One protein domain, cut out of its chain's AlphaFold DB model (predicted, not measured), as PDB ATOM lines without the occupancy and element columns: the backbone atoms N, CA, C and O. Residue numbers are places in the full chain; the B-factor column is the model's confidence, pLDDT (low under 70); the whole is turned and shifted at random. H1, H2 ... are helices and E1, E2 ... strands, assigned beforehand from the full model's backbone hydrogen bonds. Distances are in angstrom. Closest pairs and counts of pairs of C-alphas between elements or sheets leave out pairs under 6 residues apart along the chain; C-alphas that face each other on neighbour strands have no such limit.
ATOM      1  N   VAL A   2     253.965 232.502 165.778       88.81
ATOM      2  CA  VAL A   2     255.050 232.803 164.827       88.81
ATOM      3  C   VAL A   2     254.527 232.470 163.445       88.81
ATOM      4  O   VAL A   2     254.044 231.358 163.239       88.81
ATOM      5  N   ASN A   3     254.580 233.445 162.546       92.19
ATOM      6  CA  ASN A   3     254.044 233.346 161.200       92.19
ATOM      7  C   ASN A   3     255.152 233.680 160.204       92.19
ATOM      8  O   ASN A   3     255.834 234.686 160.356       92.19
ATOM      9  N   ILE A   4     255.314 232.841 159.188       94.00
ATOM     10  CA  ILE A   4     256.140 233.113 158.013       94.00
ATOM     11  C   ILE A   4     255.222 232.891 156.819       94.00
ATOM     12  O   ILE A   4     254.565 231.851 156.748       94.00
ATOM     13  N   TRP A   5     255.127 233.891 155.949       93.56
ATOM     14  CA  TRP A   5     254.335 233.826 154.722       93.56
ATOM     15  C   TRP A   5     254.971 232.948 153.643       93.56
ATOM     16  O   TRP A   5     256.176 232.681 153.671       93.56
ATOM     17  N   ASP A   6     254.152 232.547 152.676       92.81
ATOM     18  CA  ASP A   6     254.608 231.912 151.439       92.81
ATOM     19  C   ASP A   6     254.099 232.683 150.206       92.81
ATOM     20  O   ASP A   6     253.502 233.755 150.320       92.81
ATOM     21  N   ASP A   7     254.339 232.173 149.001       90.88
ATOM     22  CA  ASP A   7     253.875 232.804 147.759       90.88
ATOM     23  C   ASP A   7     252.350 232.924 147.674       90.88
ATOM     24  O   ASP A   7     251.849 233.942 147.207       90.88
ATOM     25  N   HIS A   8     251.596 231.958 148.198       89.75
ATOM     26  CA  HIS A   8     250.138 232.015 148.300       89.75
ATOM     27  C   HIS A   8     249.592 233.217 149.119       89.75
ATOM     28  O   HIS A   8     248.413 233.544 148.969       89.75
ATOM     29  N   ASP A   9     250.401 233.915 149.934       92.19
ATOM     30  CA  ASP A   9     250.028 235.205 150.558       92.19
ATOM     31  C   ASP A   9     250.138 236.404 149.575       92.19
ATOM     32  O   ASP A   9     249.695 237.513 149.886       92.19
ATOM     33  N   ILE A  10     250.712 236.195 148.380       94.31
ATOM     34  CA  ILE A  10     251.004 237.200 147.341       94.31
ATOM     35  C   ILE A  10     250.333 236.816 146.005       94.31
ATOM     36  O   ILE A  10     249.400 237.477 145.545       94.31
ATOM     37  N   ILE A  11     250.855 235.763 145.373       90.88
ATOM     38  CA  ILE A  11     250.408 235.029 144.186       90.88
ATOM     39  C   ILE A  11     251.321 233.799 144.049       90.88
ATOM     40  O   ILE A  11     252.514 233.896 144.320       90.88
ATOM     41  N   ASP A  12     250.759 232.682 143.596       87.62
ATOM     42  CA  ASP A  12     251.454 231.447 143.198       87.62
ATOM     43  C   ASP A  12     252.831 231.707 142.542       87.62
ATOM     44  O   ASP A  12     252.938 232.558 141.655       87.62
ATOM     45  N   GLY A  13     253.896 231.036 142.998       87.44
ATOM     46  CA  GLY A  13     255.245 231.143 142.427       87.44
ATOM     47  C   GLY A  13     255.941 232.509 142.567       87.44
ATOM     48  O   GLY A  13     256.915 232.776 141.849       87.44
ATOM     49  N   TYR A  14     255.481 233.419 143.443       92.56
ATOM     50  CA  TYR A  14     256.090 234.750 143.577       92.56
ATOM     51  C   TYR A  14     257.579 234.676 143.957       92.56
ATOM     52  O   TYR A  14     257.967 234.088 144.971       92.56
ATOM     53  N   GLY A  15     258.410 235.317 143.128       91.00
ATOM     54  CA  GLY A  15     259.875 235.274 143.177       91.00
ATOM     55  C   GLY A  15     260.485 234.367 142.103       91.00
ATOM     56  O   GLY A  15     261.517 234.712 141.529       91.00
ATOM     57  N   SER A  16     259.812 233.267 141.753       87.75
ATOM     58  CA  SER A  16     260.321 232.239 140.830       87.75
ATOM     59  C   SER A  16     260.009 232.497 139.347       87.75
ATOM     60  O   SER A  16     260.551 231.824 138.468       87.75
ATOM     61  N   TYR A  17     259.222 233.524 139.020       88.88
ATOM     62  CA  TYR A  17     259.066 233.972 137.634       88.88
ATOM     63  C   TYR A  17     260.318 234.672 137.074       88.88
ATOM     64  O   TYR A  17     261.215 235.120 137.787       88.88
ATOM     65  N   LEU A  18     260.383 234.808 135.744       89.25
ATOM     66  CA  LEU A  18     261.473 235.519 135.068       89.25
ATOM     67  C   LEU A  18     261.567 236.984 135.534       89.25
ATOM     68  O   LEU A  18     260.564 237.698 135.549       89.25
ATOM     69  N   HIS A  19     262.786 237.462 135.805       91.50
ATOM     70  CA  HIS A  19     263.062 238.804 136.345       91.50
ATOM     71  C   HIS A  19     262.302 239.948 135.642       91.50
ATOM     72  O   HIS A  19     261.758 240.823 136.303       91.50
ATOM     73  N   HIS A  20     262.190 239.937 134.307       91.31
ATOM     74  CA  HIS A  20     261.488 240.995 133.560       91.31
ATOM     75  C   HIS A  20     259.965 241.053 133.815       91.31
ATOM     76  O   HIS A  20     259.331 242.066 133.519       91.31
ATOM     77  N   PHE A  21     259.379 239.968 134.324       91.44
ATOM     78  CA  PHE A  21     257.975 239.859 134.716       91.44
ATOM     79  C   PHE A  21     257.801 240.268 136.185       91.44
ATOM     80  O   PHE A  21     256.961 241.118 136.486       91.44
ATOM     81  N   MET A  22     258.680 239.773 137.067       94.38
ATOM     82  CA  MET A  22     258.748 240.155 138.486       94.38
ATOM     83  C   MET A  22     259.011 241.657 138.690       94.38
ATOM     84  O   MET A  22     258.316 242.309 139.461       94.38
ATOM     85  N   ALA A  23     259.939 242.242 137.926       95.62
ATOM     86  CA  ALA A  23     260.255 243.674 137.940       95.62
ATOM     87  C   ALA A  23     259.192 244.559 137.248       95.62
ATOM     88  O   ALA A  23     259.380 245.771 137.094       95.62
ATOM     89  N   SER A  24     258.069 243.988 136.795       97.12
ATOM     90  CA  SER A  24     256.955 244.780 136.272       97.12
ATOM     91  C   SER A  24     256.240 245.523 137.404       97.12
ATOM     92  O   SER A  24     256.069 245.001 138.502       97.12
ATOM     93  N   ARG A  25     255.723 246.729 137.117       97.44
ATOM     94  CA  ARG A  25     254.968 247.547 138.096       97.44
ATOM     95  C   ARG A  25     253.740 246.847 138.694       97.44
ATOM     96  O   ARG A  25     253.210 247.321 139.692       97.44
ATOM     97  N   VAL A  26     253.261 245.772 138.064       96.19
ATOM     98  CA  VAL A  26     252.157 244.952 138.576       96.19
ATOM     99  C   VAL A  26     252.666 243.997 139.654       96.19
ATOM    100  O   VAL A  26     252.078 243.950 140.725       96.19
ATOM    101  N   PHE A  27     253.775 243.291 139.410       95.69
ATOM    102  CA  PHE A  27     254.330 242.322 140.360       95.69
ATOM    103  C   PHE A  27     255.034 242.985 141.546       95.69
ATOM    104  O   PHE A  27     254.831 242.552 142.680       95.69
ATOM    105  N   THR A  28     255.780 244.073 141.333       97.75
ATOM    106  CA  THR A  28     256.365 244.834 142.452       97.75
ATOM    107  C   THR A  28     255.285 245.520 143.293       97.75
ATOM    108  O   THR A  28     255.314 245.471 144.520       97.75
ATOM    109  N   GLY A  29     254.258 246.082 142.641       97.81
ATOM    110  CA  GLY A  29     253.099 246.669 143.316       97.81
ATOM    111  C   GLY A  29     252.272 245.648 144.106       97.81
ATOM    112  O   GLY A  29     251.841 245.951 145.216       97.81
ATOM    113  N   LEU A  30     252.083 244.438 143.570       97.44
ATOM    114  CA  LEU A  30     251.419 243.336 144.271       97.44
ATOM    115  C   LEU A  30     252.224 242.896 145.499       97.44
ATOM    116  O   LEU A  30     251.660 242.831 146.587       97.44
ATOM    117  N   GLY A  31     253.533 242.674 145.342       97.62
ATOM    118  CA  GLY A  31     254.427 242.282 146.432       97.62
ATOM    119  C   GLY A  31     254.446 243.293 147.581       97.62
ATOM    120  O   GLY A  31     254.236 242.913 148.729       97.62
ATOM    121  N   ALA A  32     254.600 244.587 147.287       97.31
ATOM    122  CA  ALA A  32     254.584 245.639 148.308       97.31
ATOM    123  C   ALA A  32     253.227 245.753 149.038       97.31
ATOM    124  O   ALA A  32     253.174 246.011 150.244       97.31
ATOM    125  N   VAL A  33     252.107 245.535 148.335       97.75
ATOM    126  CA  VAL A  33     250.767 245.507 148.952       97.75
ATOM    127  C   VAL A  33     250.575 244.256 149.812       97.75
ATOM    128  O   VAL A  33     250.030 244.366 150.912       97.75
ATOM    129  N   ALA A  34     251.043 243.093 149.356       98.00
ATOM    130  CA  ALA A  34     250.991 241.849 150.114       98.00
ATOM    131  C   ALA A  34     251.858 241.927 151.379       98.00
ATOM    132  O   ALA A  34     251.343 241.689 152.467       98.00
ATOM    133  N   PHE A  35     253.113 242.382 151.279       98.00
ATOM    134  CA  PHE A  35     254.026 242.564 152.417       98.00
ATOM    135  C   PHE A  35     253.424 243.470 153.502       98.00
ATOM    136  O   PHE A  35     253.449 243.151 154.691       98.00
ATOM    137  N   LYS A  36     252.787 244.579 153.099       97.19
ATOM    138  CA  LYS A  36     252.066 245.462 154.025       97.19
ATOM    139  C   LYS A  36     250.947 244.735 154.784       97.19
ATOM    140  O   LYS A  36     250.758 244.998 155.972       97.19
ATOM    141  N   TYR A  37     250.185 243.867 154.120       97.25
ATOM    142  CA  TYR A  37     249.099 243.115 154.760       97.25
ATOM    143  C   TYR A  37     249.591 241.890 155.544       97.25
ATOM    144  O   TYR A  37     248.994 241.573 156.569       97.25
ATOM    145  N   TYR A  38     250.703 241.275 155.141       96.56
ATOM    146  CA  TYR A  38     251.437 240.271 155.912       96.56
ATOM    147  C   TYR A  38     251.861 240.836 157.273       96.56
ATOM    148  O   TYR A  38     251.444 240.311 158.309       96.56
ATOM    149  N   MET A  39     252.566 241.974 157.284       96.19
ATOM    150  CA  MET A  39     252.941 242.669 158.522       96.19
ATOM    151  C   MET A  39     251.715 243.023 159.379       96.19
ATOM    152  O   MET A  39     251.698 242.739 160.576       96.19
ATOM    153  N   LEU A  40     250.652 243.567 158.770       96.06
ATOM    154  CA  LEU A  40     249.456 244.002 159.500       96.06
ATOM    155  C   LEU A  40     248.627 242.850 160.095       96.06
ATOM    156  O   LEU A  40     248.112 242.992 161.200       96.06
ATOM    157  N   PHE A  41     248.446 241.739 159.375       95.12
ATOM    158  CA  PHE A  41     247.525 240.671 159.788       95.12
ATOM    159  C   PHE A  41     248.216 239.460 160.415       95.12
ATOM    160  O   PHE A  41     247.689 238.924 161.390       95.12
ATOM    161  N   GLN A  42     249.378 239.043 159.904       93.81
ATOM    162  CA  GLN A  42     250.103 237.894 160.456       93.81
ATOM    163  C   GLN A  42     250.988 238.297 161.644       93.81
ATOM    164  O   GLN A  42     251.091 237.532 162.603       93.81
ATOM    165  N   HIS A  43     251.574 239.500 161.609       93.62
ATOM    166  CA  HIS A  43     252.484 239.997 162.654       93.62
ATOM    167  C   HIS A  43     251.910 241.110 163.537       93.62
ATOM    168  O   HIS A  43     252.497 241.425 164.563       93.62
ATOM    169  N   GLN A  44     250.748 241.677 163.186       93.88
ATOM    170  CA  GLN A  44     250.096 242.774 163.927       93.88
ATOM    171  C   GLN A  44     250.972 244.040 164.052       93.88
ATOM    172  O   GLN A  44     250.782 244.858 164.950       93.88
ATOM    173  N   SER A  45     251.906 244.200 163.112       94.12
ATOM    174  CA  SER A  45     253.013 245.158 163.121       94.12
ATOM    175  C   SER A  45     252.964 246.084 161.890       94.12
ATOM    176  O   SER A  45     252.124 245.944 160.993       94.12
ATOM    177  N   VAL A  46     253.854 247.077 161.847       94.44
ATOM    178  CA  VAL A  46     254.020 248.019 160.735       94.44
ATOM    179  C   VAL A  46     255.357 247.808 160.028       94.44
ATOM    180  O   VAL A  46     256.374 247.524 160.646       94.44
ATOM    181  N   VAL A  47     255.376 248.046 158.715       94.44
ATOM    182  CA  VAL A  47     256.564 247.922 157.843       94.44
ATOM    183  C   VAL A  47     257.804 248.674 158.369       94.44
ATOM    184  O   VAL A  47     258.927 248.242 158.134       94.44
ATOM    185  N   ALA A  48     257.605 249.769 159.111       93.81
ATOM    186  CA  ALA A  48     258.669 250.608 159.669       93.81
ATOM    187  C   ALA A  48     259.220 250.154 161.041       93.81
ATOM    188  O   ALA A  48     260.116 250.809 161.568       93.81
ATOM    189  N   GLU A  49     258.689 249.084 161.638       94.75
ATOM    190  CA  GLU A  49     259.173 248.534 162.914       94.75
ATOM    191  C   GLU A  49     260.545 247.863 162.747       94.75
ATOM    192  O   GLU A  49     260.804 247.242 161.713       94.75
ATOM    193  N   THR A  50     261.428 247.950 163.744       94.00
ATOM    194  CA  THR A  50     262.788 247.389 163.693       94.00
ATOM    195  C   THR A  50     263.085 246.468 164.879       94.00
ATOM    196  O   THR A  50     262.305 246.357 165.822       94.00
ATOM    197  N   GLU A  51     264.263 245.840 164.865       94.25
ATOM    198  CA  GLU A  51     264.801 244.990 165.945       94.25
ATOM    199  C   GLU A  51     264.917 245.709 167.309       94.25
ATOM    200  O   GLU A  51     265.134 245.075 168.339       94.25
ATOM    201  N   LYS A  52     264.781 247.044 167.339       93.44
ATOM    202  CA  LYS A  52     264.735 247.844 168.575       93.44
ATOM    203  C   LYS A  52     263.375 247.794 169.261       93.44
ATOM    204  O   LYS A  52     263.310 247.890 170.484       93.44
ATOM    205  N   GLU A  53     262.310 247.724 168.468       94.50
ATOM    206  CA  GLU A  53     260.932 247.687 168.940       94.50
ATOM    207  C   GLU A  53     260.491 246.238 169.198       94.50
ATOM    208  O   GLU A  53     259.880 245.965 170.228       94.50
ATOM    209  N   GLU A  54     260.873 245.313 168.312       94.44
ATOM    210  CA  GLU A  54     260.602 243.875 168.425       94.44
ATOM    211  C   GLU A  54     261.902 243.067 168.189       94.44
ATOM    212  O   GLU A  54     262.278 242.793 167.045       94.44
ATOM    213  N   PRO A  55     262.635 242.702 169.262       95.00
ATOM    214  CA  PRO A  55     263.946 242.047 169.169       95.00
ATOM    215  C   PRO A  55     263.956 240.621 168.603       95.00
ATOM    216  O   PRO A  55     265.041 240.068 168.401       95.00
ATOM    217  N   SER A  56     262.798 239.995 168.371       95.50
ATOM    218  CA  SER A  56     262.725 238.714 167.658       95.50
ATOM    219  C   SER A  56     262.894 238.851 166.145       95.50
ATOM    220  O   SER A  56     263.162 237.843 165.489       95.50
ATOM    221  N   TRP A  57     262.813 240.063 165.580       97.00
ATOM    222  CA  TRP A  57     263.195 240.287 164.188       97.00
ATOM    223  C   TRP A  57     264.663 239.918 163.938       97.00
ATOM    224  O   TRP A  57     265.538 240.110 164.789       97.00
ATOM    225  N   VAL A  58     264.907 239.402 162.736       97.81
ATOM    226  CA  VAL A  58     266.221 239.286 162.105       97.81
ATOM    227  C   VAL A  58     266.061 239.841 160.694       97.81
ATOM    228  O   VAL A  58     265.438 239.202 159.840       97.81
ATOM    229  N   LEU A  59     266.515 241.074 160.484       97.75
ATOM    230  CA  LEU A  59     266.235 241.817 159.255       97.75
ATOM    231  C   LEU A  59     267.251 241.520 158.150       97.75
ATOM    232  O   LEU A  59     268.452 241.424 158.400       97.75
ATOM    233  N   GLY A  60     266.762 241.435 156.912       97.12
ATOM    234  CA  GLY A  60     267.614 241.284 155.733       97.12
ATOM    235  C   GLY A  60     268.611 242.430 155.543       97.12
ATOM    236  O   GLY A  60     268.364 243.577 155.918       97.12
ATOM    237  N   SER A  61     269.727 242.115 154.886       97.31
ATOM    238  CA  SER A  61     270.850 243.018 154.609       97.31
ATOM    239  C   SER A  61     270.467 244.266 153.802       97.31
ATOM    240  O   SER A  61     271.091 245.324 153.928       97.31
ATOM    241  N   SER A  62     269.458 244.144 152.937       96.81
ATOM    242  CA  SER A  62     269.004 245.186 152.021       96.81
ATOM    243  C   SER A  62     267.569 244.925 151.532       96.81
ATOM    244  O   SER A  62     267.061 243.814 151.694       96.81
ATOM    245  N   PRO A  63     266.869 245.932 150.966       97.44
ATOM    246  CA  PRO A  63     265.500 245.746 150.492       97.44
ATOM    247  C   PRO A  63     265.419 244.780 149.306       97.44
ATOM    248  O   PRO A  63     266.145 244.940 148.324       97.44
ATOM    249  N   GLY A  64     264.501 243.814 149.376       96.38
ATOM    250  CA  GLY A  64     264.349 242.766 148.367       96.38
ATOM    251  C   GLY A  64     263.981 243.300 146.971       96.38
ATOM    252  O   GLY A  64     263.255 244.294 146.860       96.38
ATOM    253  N   PRO A  65     264.425 242.644 145.881       96.12
ATOM    254  CA  PRO A  65     264.495 243.232 144.536       96.12
ATOM    255  C   PRO A  65     263.140 243.537 143.881       96.12
ATOM    256  O   PRO A  65     263.086 244.311 142.923       96.12
ATOM    257  N   TYR A  66     262.045 242.948 144.376       97.06
ATOM    258  CA  TYR A  66     260.693 243.153 143.835       97.06
ATOM    259  C   TYR A  66     259.722 243.777 144.840       97.06
ATOM    260  O   TYR A  66     258.895 244.600 144.449       97.06
ATOM    261  N   ILE A  67     259.831 243.420 146.123       97.38
ATOM    262  CA  ILE A  67     258.979 243.949 147.200       97.38
ATOM    263  C   ILE A  67     259.496 245.302 147.723       97.38
ATOM    264  O   ILE A  67     258.692 246.127 148.147       97.38
ATOM    265  N   ASN A  68     260.806 245.568 147.616       96.38
ATOM    266  CA  ASN A  68     261.471 246.799 148.061       96.38
ATOM    267  C   ASN A  68     261.287 247.085 149.571       96.38
ATOM    268  O   ASN A  68     261.216 248.234 149.995       96.38
ATOM    269  N   GLU A  69     261.262 246.036 150.391       97.50
ATOM    270  CA  GLU A  69     261.301 246.103 151.860       97.50
ATOM    271  C   GLU A  69     262.349 245.109 152.390       97.50
ATOM    272  O   GLU A  69     262.782 244.223 151.649       97.50
ATOM    273  N   LEU A  70     262.792 245.260 153.643       97.25
ATOM    274  CA  LEU A  70     263.705 244.296 154.279       97.25
ATOM    275  C   LEU A  70     262.973 242.982 154.586       97.25
ATOM    276  O   LEU A  70     261.826 243.017 155.039       97.25
ATOM    277  N   SER A  71     263.647 241.844 154.398       96.88
ATOM    278  CA  SER A  71     263.101 240.536 154.775       96.88
ATOM    279  C   SER A  71     262.874 240.429 156.287       96.88
ATOM    280  O   SER A  71     263.555 241.067 157.095       96.88
ATOM    281  N   ARG A  72     261.848 239.659 156.665       95.50
ATOM    282  CA  ARG A  72     261.283 239.569 158.021       95.50
ATOM    283  C   ARG A  72     261.406 238.158 158.578       95.50
ATOM    284  O   ARG A  72     260.408 237.507 158.895       95.50
ATOM    285  N   SER A  73     262.647 237.692 158.686       97.69
ATOM    286  CA  SER A  73     262.955 236.479 159.440       97.69
ATOM    287  C   SER A  73     262.774 236.732 160.944       97.69
ATOM    288  O   SER A  73     262.865 237.868 161.415       97.69
ATOM    289  N   VAL A  74     262.486 235.674 161.700       97.31
ATOM    290  CA  VAL A  74     262.167 235.735 163.135       97.31
ATOM    291  C   VAL A  74     262.998 234.710 163.893       97.31
ATOM    292  O   VAL A  74     262.992 233.540 163.517       97.31
ATOM    293  N   TYR A  75     263.628 235.105 164.998       97.94
ATOM    294  CA  TYR A  75     264.216 234.195 165.981       97.94
ATOM    295  C   TYR A  75     263.559 234.362 167.359       97.94
ATOM    296  O   TYR A  75     263.515 235.463 167.903       97.94
ATOM    297  N   ILE A  76     263.100 233.260 167.966       96.75
ATOM    298  CA  ILE A  76     262.633 233.231 169.361       96.75
ATOM    299  C   ILE A  76     263.172 232.017 170.125       96.75
ATOM    300  O   ILE A  76     263.408 230.947 169.562       96.75
ATOM    301  N   ARG A  77     263.281 232.144 171.452       95.25
ATOM    302  CA  ARG A  77     263.605 231.036 172.363       95.25
ATOM    303  C   ARG A  77     262.326 230.460 172.985       95.25
ATOM    304  O   ARG A  77     261.643 231.130 173.757       95.25
ATOM    305  N   MET A  78     261.999 229.206 172.676       92.38
ATOM    306  CA  MET A  78     260.801 228.501 173.154       92.38
ATOM    307  C   MET A  78     261.076 227.747 174.465       92.38
ATOM    308  O   MET A  78     260.994 226.521 174.540       92.38
ATOM    309  N   GLY A  79     261.414 228.501 175.515       87.94
ATOM    310  CA  GLY A  79     261.960 227.946 176.758       87.94
ATOM    311  C   GLY A  79     263.448 227.590 176.634       87.94
ATOM    312  O   GLY A  79     264.036 227.701 175.564       87.94
ATOM    313  N   GLY A  80     264.080 227.192 177.741       85.19
ATOM    314  CA  GLY A  80     265.549 227.144 177.838       85.19
ATOM    315  C   GLY A  80     266.275 226.224 176.846       85.19
ATOM    316  O   GLY A  80     267.432 226.476 176.544       85.19
ATOM    317  N   SER A  81     265.619 225.184 176.320       93.88
ATOM    318  CA  SER A  81     266.271 224.131 175.525       93.88
ATOM    319  C   SER A  81     265.936 224.124 174.028       93.88
ATOM    320  O   SER A  81     266.432 223.248 173.314       93.88
ATOM    321  N   VAL A  82     265.115 225.060 173.534       97.06
ATOM    322  CA  VAL A  82     264.666 225.088 172.129       97.06
ATOM    323  C   VAL A  82     264.740 226.500 171.545       97.06
ATOM    324  O   VAL A  82     264.004 227.391 171.967       97.06
ATOM    325  N   GLY A  83     265.577 226.687 170.527       97.69
ATOM    326  CA  GLY A  83     265.505 227.839 169.625       97.69
ATOM    327  C   GLY A  83     264.510 227.585 168.490       97.69
ATOM    328  O   GLY A  83     264.345 226.449 168.041       97.69
ATOM    329  N   PHE A  84     263.852 228.634 168.006       98.31
ATOM    330  CA  PHE A  84     263.028 228.612 166.800       98.31
ATOM    331  C   PHE A  84     263.456 229.751 165.879       98.31
ATOM    332  O   PHE A  84     263.522 230.896 166.318       98.31
ATOM    333  N   VAL A  85     263.684 229.444 164.604       98.56
ATOM    334  CA  VAL A  85     263.926 230.424 163.547       98.56
ATOM    335  C   VAL A  85     262.934 230.218 162.407       98.56
ATOM    336  O   VAL A  85     262.783 229.107 161.905       98.56
ATOM    337  N   GLY A  86     262.236 231.273 162.001       98.12
ATOM    338  CA  GLY A  86     261.417 231.308 160.792       98.12
ATOM    339  C   GLY A  86     262.092 232.183 159.745       98.12
ATOM    340  O   GLY A  86     262.441 233.319 160.055       98.12
ATOM    341  N   VAL A  87     262.298 231.660 158.534       98.12
ATOM    342  CA  VAL A  87     263.079 232.341 157.487       98.12
ATOM    343  C   VAL A  87     262.155 232.906 156.412       98.12
ATOM    344  O   VAL A  87     261.433 232.151 155.759       98.12
ATOM    345  N   ASP A  88     262.199 234.220 156.191       97.56
ATOM    346  CA  ASP A  88     261.439 234.888 155.129       97.56
ATOM    347  C   ASP A  88     262.045 234.598 153.749       97.56
ATOM    348  O   ASP A  88     262.854 235.351 153.210       97.56
ATOM    349  N   CYS A  89     261.611 233.484 153.163       96.50
ATOM    350  CA  CYS A  89     262.058 232.991 151.864       96.50
ATOM    351  C   CYS A  89     261.339 233.655 150.668       96.50
ATOM    352  O   CYS A  89     261.337 233.072 149.577       96.50
ATOM    353  N   ARG A  90     260.676 234.811 150.860       95.62
ATOM    354  CA  ARG A  90     259.840 235.476 149.837       95.62
ATOM    355  C   ARG A  90     260.203 236.936 149.581       95.62
ATOM    356  O   ARG A  90     260.156 237.340 148.423       95.62
ATOM    357  N   THR A  91     260.600 237.715 150.591       97.06
ATOM    358  CA  THR A  91     260.898 239.150 150.387       97.06
ATOM    359  C   THR A  91     262.082 239.397 149.445       97.06
ATOM    360  O   THR A  91     262.005 240.264 148.573       97.06
ATOM    361  N   GLU A  92     263.157 238.617 149.584       96.62
ATOM    362  CA  GLU A  92     264.367 238.727 148.751       96.62
ATOM    363  C   GLU A  92     264.322 237.870 147.471       96.62
ATOM    364  O   GLU A  92     265.126 238.094 146.565       96.62
ATOM    365  N   ARG A  93     263.366 236.934 147.358       95.19
ATOM    366  CA  ARG A  93     263.410 235.838 146.379       95.19
ATOM    367  C   ARG A  93     263.458 236.307 144.924       95.19
ATOM    368  O   ARG A  93     262.551 236.969 144.412       95.19
ATOM    369  N   MET A  94     264.469 235.806 144.226       92.62
ATOM    370  CA  MET A  94     264.579 235.713 142.774       92.62
ATOM    371  C   MET A  94     264.510 234.246 142.326       92.62
ATOM    372  O   MET A  94     264.473 233.320 143.131       92.62
ATOM    373  N   ARG A  95     264.514 234.016 141.009       89.31
ATOM    374  CA  ARG A  95     264.448 232.668 140.425       89.31
ATOM    375  C   ARG A  95     265.734 231.852 140.609       89.31
ATOM    376  O   ARG A  95     265.755 230.672 140.287       89.31
ATOM    377  N   ASP A  96     266.825 232.460 141.046       89.31
ATOM    378  CA  ASP A  96     268.132 231.818 141.197       89.31
ATOM    379  C   ASP A  96     268.841 232.128 142.529       89.31
ATOM    380  O   ASP A  96     269.962 231.668 142.734       89.31
ATOM    381  N   GLU A  97     268.163 232.826 143.445       92.12
ATOM    382  CA  GLU A  97     268.657 233.261 144.760       92.12
ATOM    383  C   GLU A  97     267.442 233.545 145.667       92.12
ATOM    384  O   GLU A  97     266.581 234.337 145.284       92.12
ATOM    385  N   ILE A  98     267.313 232.875 146.817       94.81
ATOM    386  CA  ILE A  98     266.136 232.976 147.701       94.81
ATOM    387  C   ILE A  98     266.342 234.067 148.764       94.81
ATOM    388  O   ILE A  98     265.455 234.906 148.934       94.81
ATOM    389  N   LEU A  99     267.505 234.094 149.424       96.19
ATOM    390  CA  LEU A  99     268.025 235.234 150.197       96.19
ATOM    391  C   LEU A  99     269.429 235.603 149.685       96.19
ATOM    392  O   LEU A  99     270.170 234.752 149.194       96.19
ATOM    393  N   SER A 100     269.826 236.865 149.855       95.50
ATOM    394  CA  SER A 100     271.214 237.295 149.634       95.50
ATOM    395  C   SER A 100     272.180 236.632 150.629       95.50
ATOM    396  O   SER A 100     271.815 236.373 151.778       95.50
ATOM    397  N   GLN A 101     273.433 236.395 150.216       94.69
ATOM    398  CA  GLN A 101     274.492 235.889 151.111       94.69
ATOM    399  C   GLN A 101     274.617 236.787 152.350       94.69
ATOM    400  O   GLN A 101     274.586 236.285 153.467       94.69
ATOM    401  N   GLU A 102     274.627 238.112 152.171       97.19
ATOM    402  CA  GLU A 102     274.688 239.059 153.285       97.19
ATOM    403  C   GLU A 102     273.490 238.952 154.262       97.19
ATOM    404  O   GLU A 102     273.655 239.227 155.449       97.19
ATOM    405  N   SER A 103     272.292 238.544 153.813       98.12
ATOM    406  CA  SER A 103     271.149 238.271 154.708       98.12
ATOM    407  C   SER A 103     271.271 236.927 155.430       98.12
ATOM    408  O   SER A 103     270.887 236.818 156.598       98.12
ATOM    409  N   TRP A 104     271.821 235.903 154.770       97.75
ATOM    410  CA  TRP A 104     272.138 234.634 155.424       97.75
ATOM    411  C   TRP A 104     273.216 234.802 156.499       97.75
ATOM    412  O   TRP A 104     273.071 234.241 157.584       97.75
ATOM    413  N   ASP A 105     274.250 235.602 156.235       97.44
ATOM    414  CA  ASP A 105     275.336 235.878 157.179       97.44
ATOM    415  C   ASP A 105     274.787 236.495 158.481       97.44
ATOM    416  O   ASP A 105     275.094 236.010 159.570       97.44
ATOM    417  N   ILE A 106     273.890 237.488 158.375       98.25
ATOM    418  CA  ILE A 106     273.183 238.103 159.516       98.25
ATOM    419  C   ILE A 106     272.361 237.058 160.289       98.25
ATOM    420  O   ILE A 106     272.394 237.019 161.523       98.25
ATOM    421  N   LEU A 107     271.634 236.187 159.580       98.56
ATOM    422  CA  LEU A 107     270.823 235.140 160.202       98.56
ATOM    423  C   LEU A 107     271.688 234.142 160.985       98.56
ATOM    424  O   LEU A 107     271.361 233.804 162.125       98.56
ATOM    425  N   PHE A 108     272.799 233.690 160.404       98.38
ATOM    426  CA  PHE A 108     273.700 232.740 161.050       98.38
ATOM    427  C   PHE A 108     274.551 233.368 162.158       98.38
ATOM    428  O   PHE A 108     274.783 232.699 163.164       98.38
ATOM    429  N   GLU A 109     274.944 234.642 162.062       98.00
ATOM    430  CA  GLU A 109     275.550 235.377 163.183       98.00
ATOM    431  C   GLU A 109     274.572 235.451 164.367       98.00
ATOM    432  O   GLU A 109     274.931 235.097 165.495       98.00
ATOM    433  N   ARG A 110     273.300 235.798 164.114       97.81
ATOM    434  CA  ARG A 110     272.261 235.817 165.155       97.81
ATOM    435  C   ARG A 110     272.052 234.437 165.782       97.81
ATOM    436  O   ARG A 110     271.972 234.342 167.005       97.81
ATOM    437  N   LEU A 111     272.017 233.364 164.986       98.44
ATOM    438  CA  LEU A 111     271.915 231.990 165.496       98.44
ATOM    439  C   LEU A 111     273.141 231.590 166.337       98.44
ATOM    440  O   LEU A 111     272.973 231.070 167.439       98.44
ATOM    441  N   ARG A 112     274.365 231.872 165.872       97.69
ATOM    442  CA  ARG A 112     275.617 231.562 166.594       97.69
ATOM    443  C   ARG A 112     275.764 232.351 167.903       97.69
ATOM    444  O   ARG A 112     276.420 231.856 168.821       97.69
ATOM    445  N   HIS A 113     275.140 233.528 168.005       97.06
ATOM    446  CA  HIS A 113     275.037 234.335 169.227       97.06
ATOM    447  C   HIS A 113     273.947 233.835 170.197       97.06
ATOM    448  O   HIS A 113     274.153 233.807 171.408       97.06
ATOM    449  N   GLU A 114     272.773 233.451 169.688       96.62
ATOM    450  CA  GLU A 114     271.594 233.118 170.505       96.62
ATOM    451  C   GLU A 114     271.509 231.646 170.949       96.62
ATOM    452  O   GLU A 114     270.761 231.324 171.881       96.62
ATOM    453  N   ILE A 115     272.226 230.741 170.282       96.75
ATOM    454  CA  ILE A 115     272.278 229.316 170.625       96.75
ATOM    455  C   ILE A 115     273.430 229.090 171.605       96.75
ATOM    456  O   ILE A 115     274.599 229.019 171.226       96.75
TER     457      ILE A 115
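AT A GLANCE: This is residues 2 to 115 of the 741 residues of an uncharacterized protein of Hortaea werneckii (UniProt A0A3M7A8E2). A small three-stranded sheet, E1 E2 E3, has helix H3 running along one face, while the longest helix, H2, lies off the sheet. Short H1 is at one end of the long axis and the E2-E3 turn is at the other, with long loops between the parts. The printed part has 114 residues, with 49 in named elements, under half, in the order H1 H2 E1 E2 E3 H3; the class is mixed and the sheet is antiparallel. It is compact, with a radius of gyration of the C-alphas of 14.1 A, but elongated, spanning 45 by 28 by 22 A.

HOW THE PARTS SIT: Look first at H1, residues 19 to 22, and H2, residues 25 to 41: they are close but not clearly touching, with closest C-alphas Met 22 and Thr 28 at 6.6 A. Next come E1, residues 57 to 59, E2, 72 to 77, and E3, 82 to 86, a meander, each strand the antiparallel neighbour of the one before. In the hairpin E1 and E2, N 58 and O 73 are 2.9 A apart; in the hairpin E2 and E3, N 84 and O 76 are 2.8 A apart, both within hydrogen-bond range. H3, residues 101 to 114, is on the sheet at a height of 9.2 A, over E2 and along the strands at 11 degrees on the local plane, making two layers, a helix on one face of a sheet. The closest C-alphas of E1 and H3 are Val 58 and Leu 107, 6.5 A. H2 is apart from H3. In H2 and H3 every O i to N i+4 pair is within hydrogen-bond range; H1 is too short for one.

IN THESE COORDINATES: After residues 2 to 18, with no named element, find C-alpha 19 at (263.062, 238.804, 136.345), where H1 begins. H2 runs 23.9 A, E2 16.8 A, E3 13.3 A and H3 19.8 A, ending at C-alpha 114, (271.594, 233.118, 170.505).

THE WHOLE: The farthest C-alphas, His 20 and Gly 80, are 46.6 A apart. The links H2 to E1, E1 to E2 and E3 to H3 are long. The printed part has no cut, and no printed residue is under 70 in pLDDT.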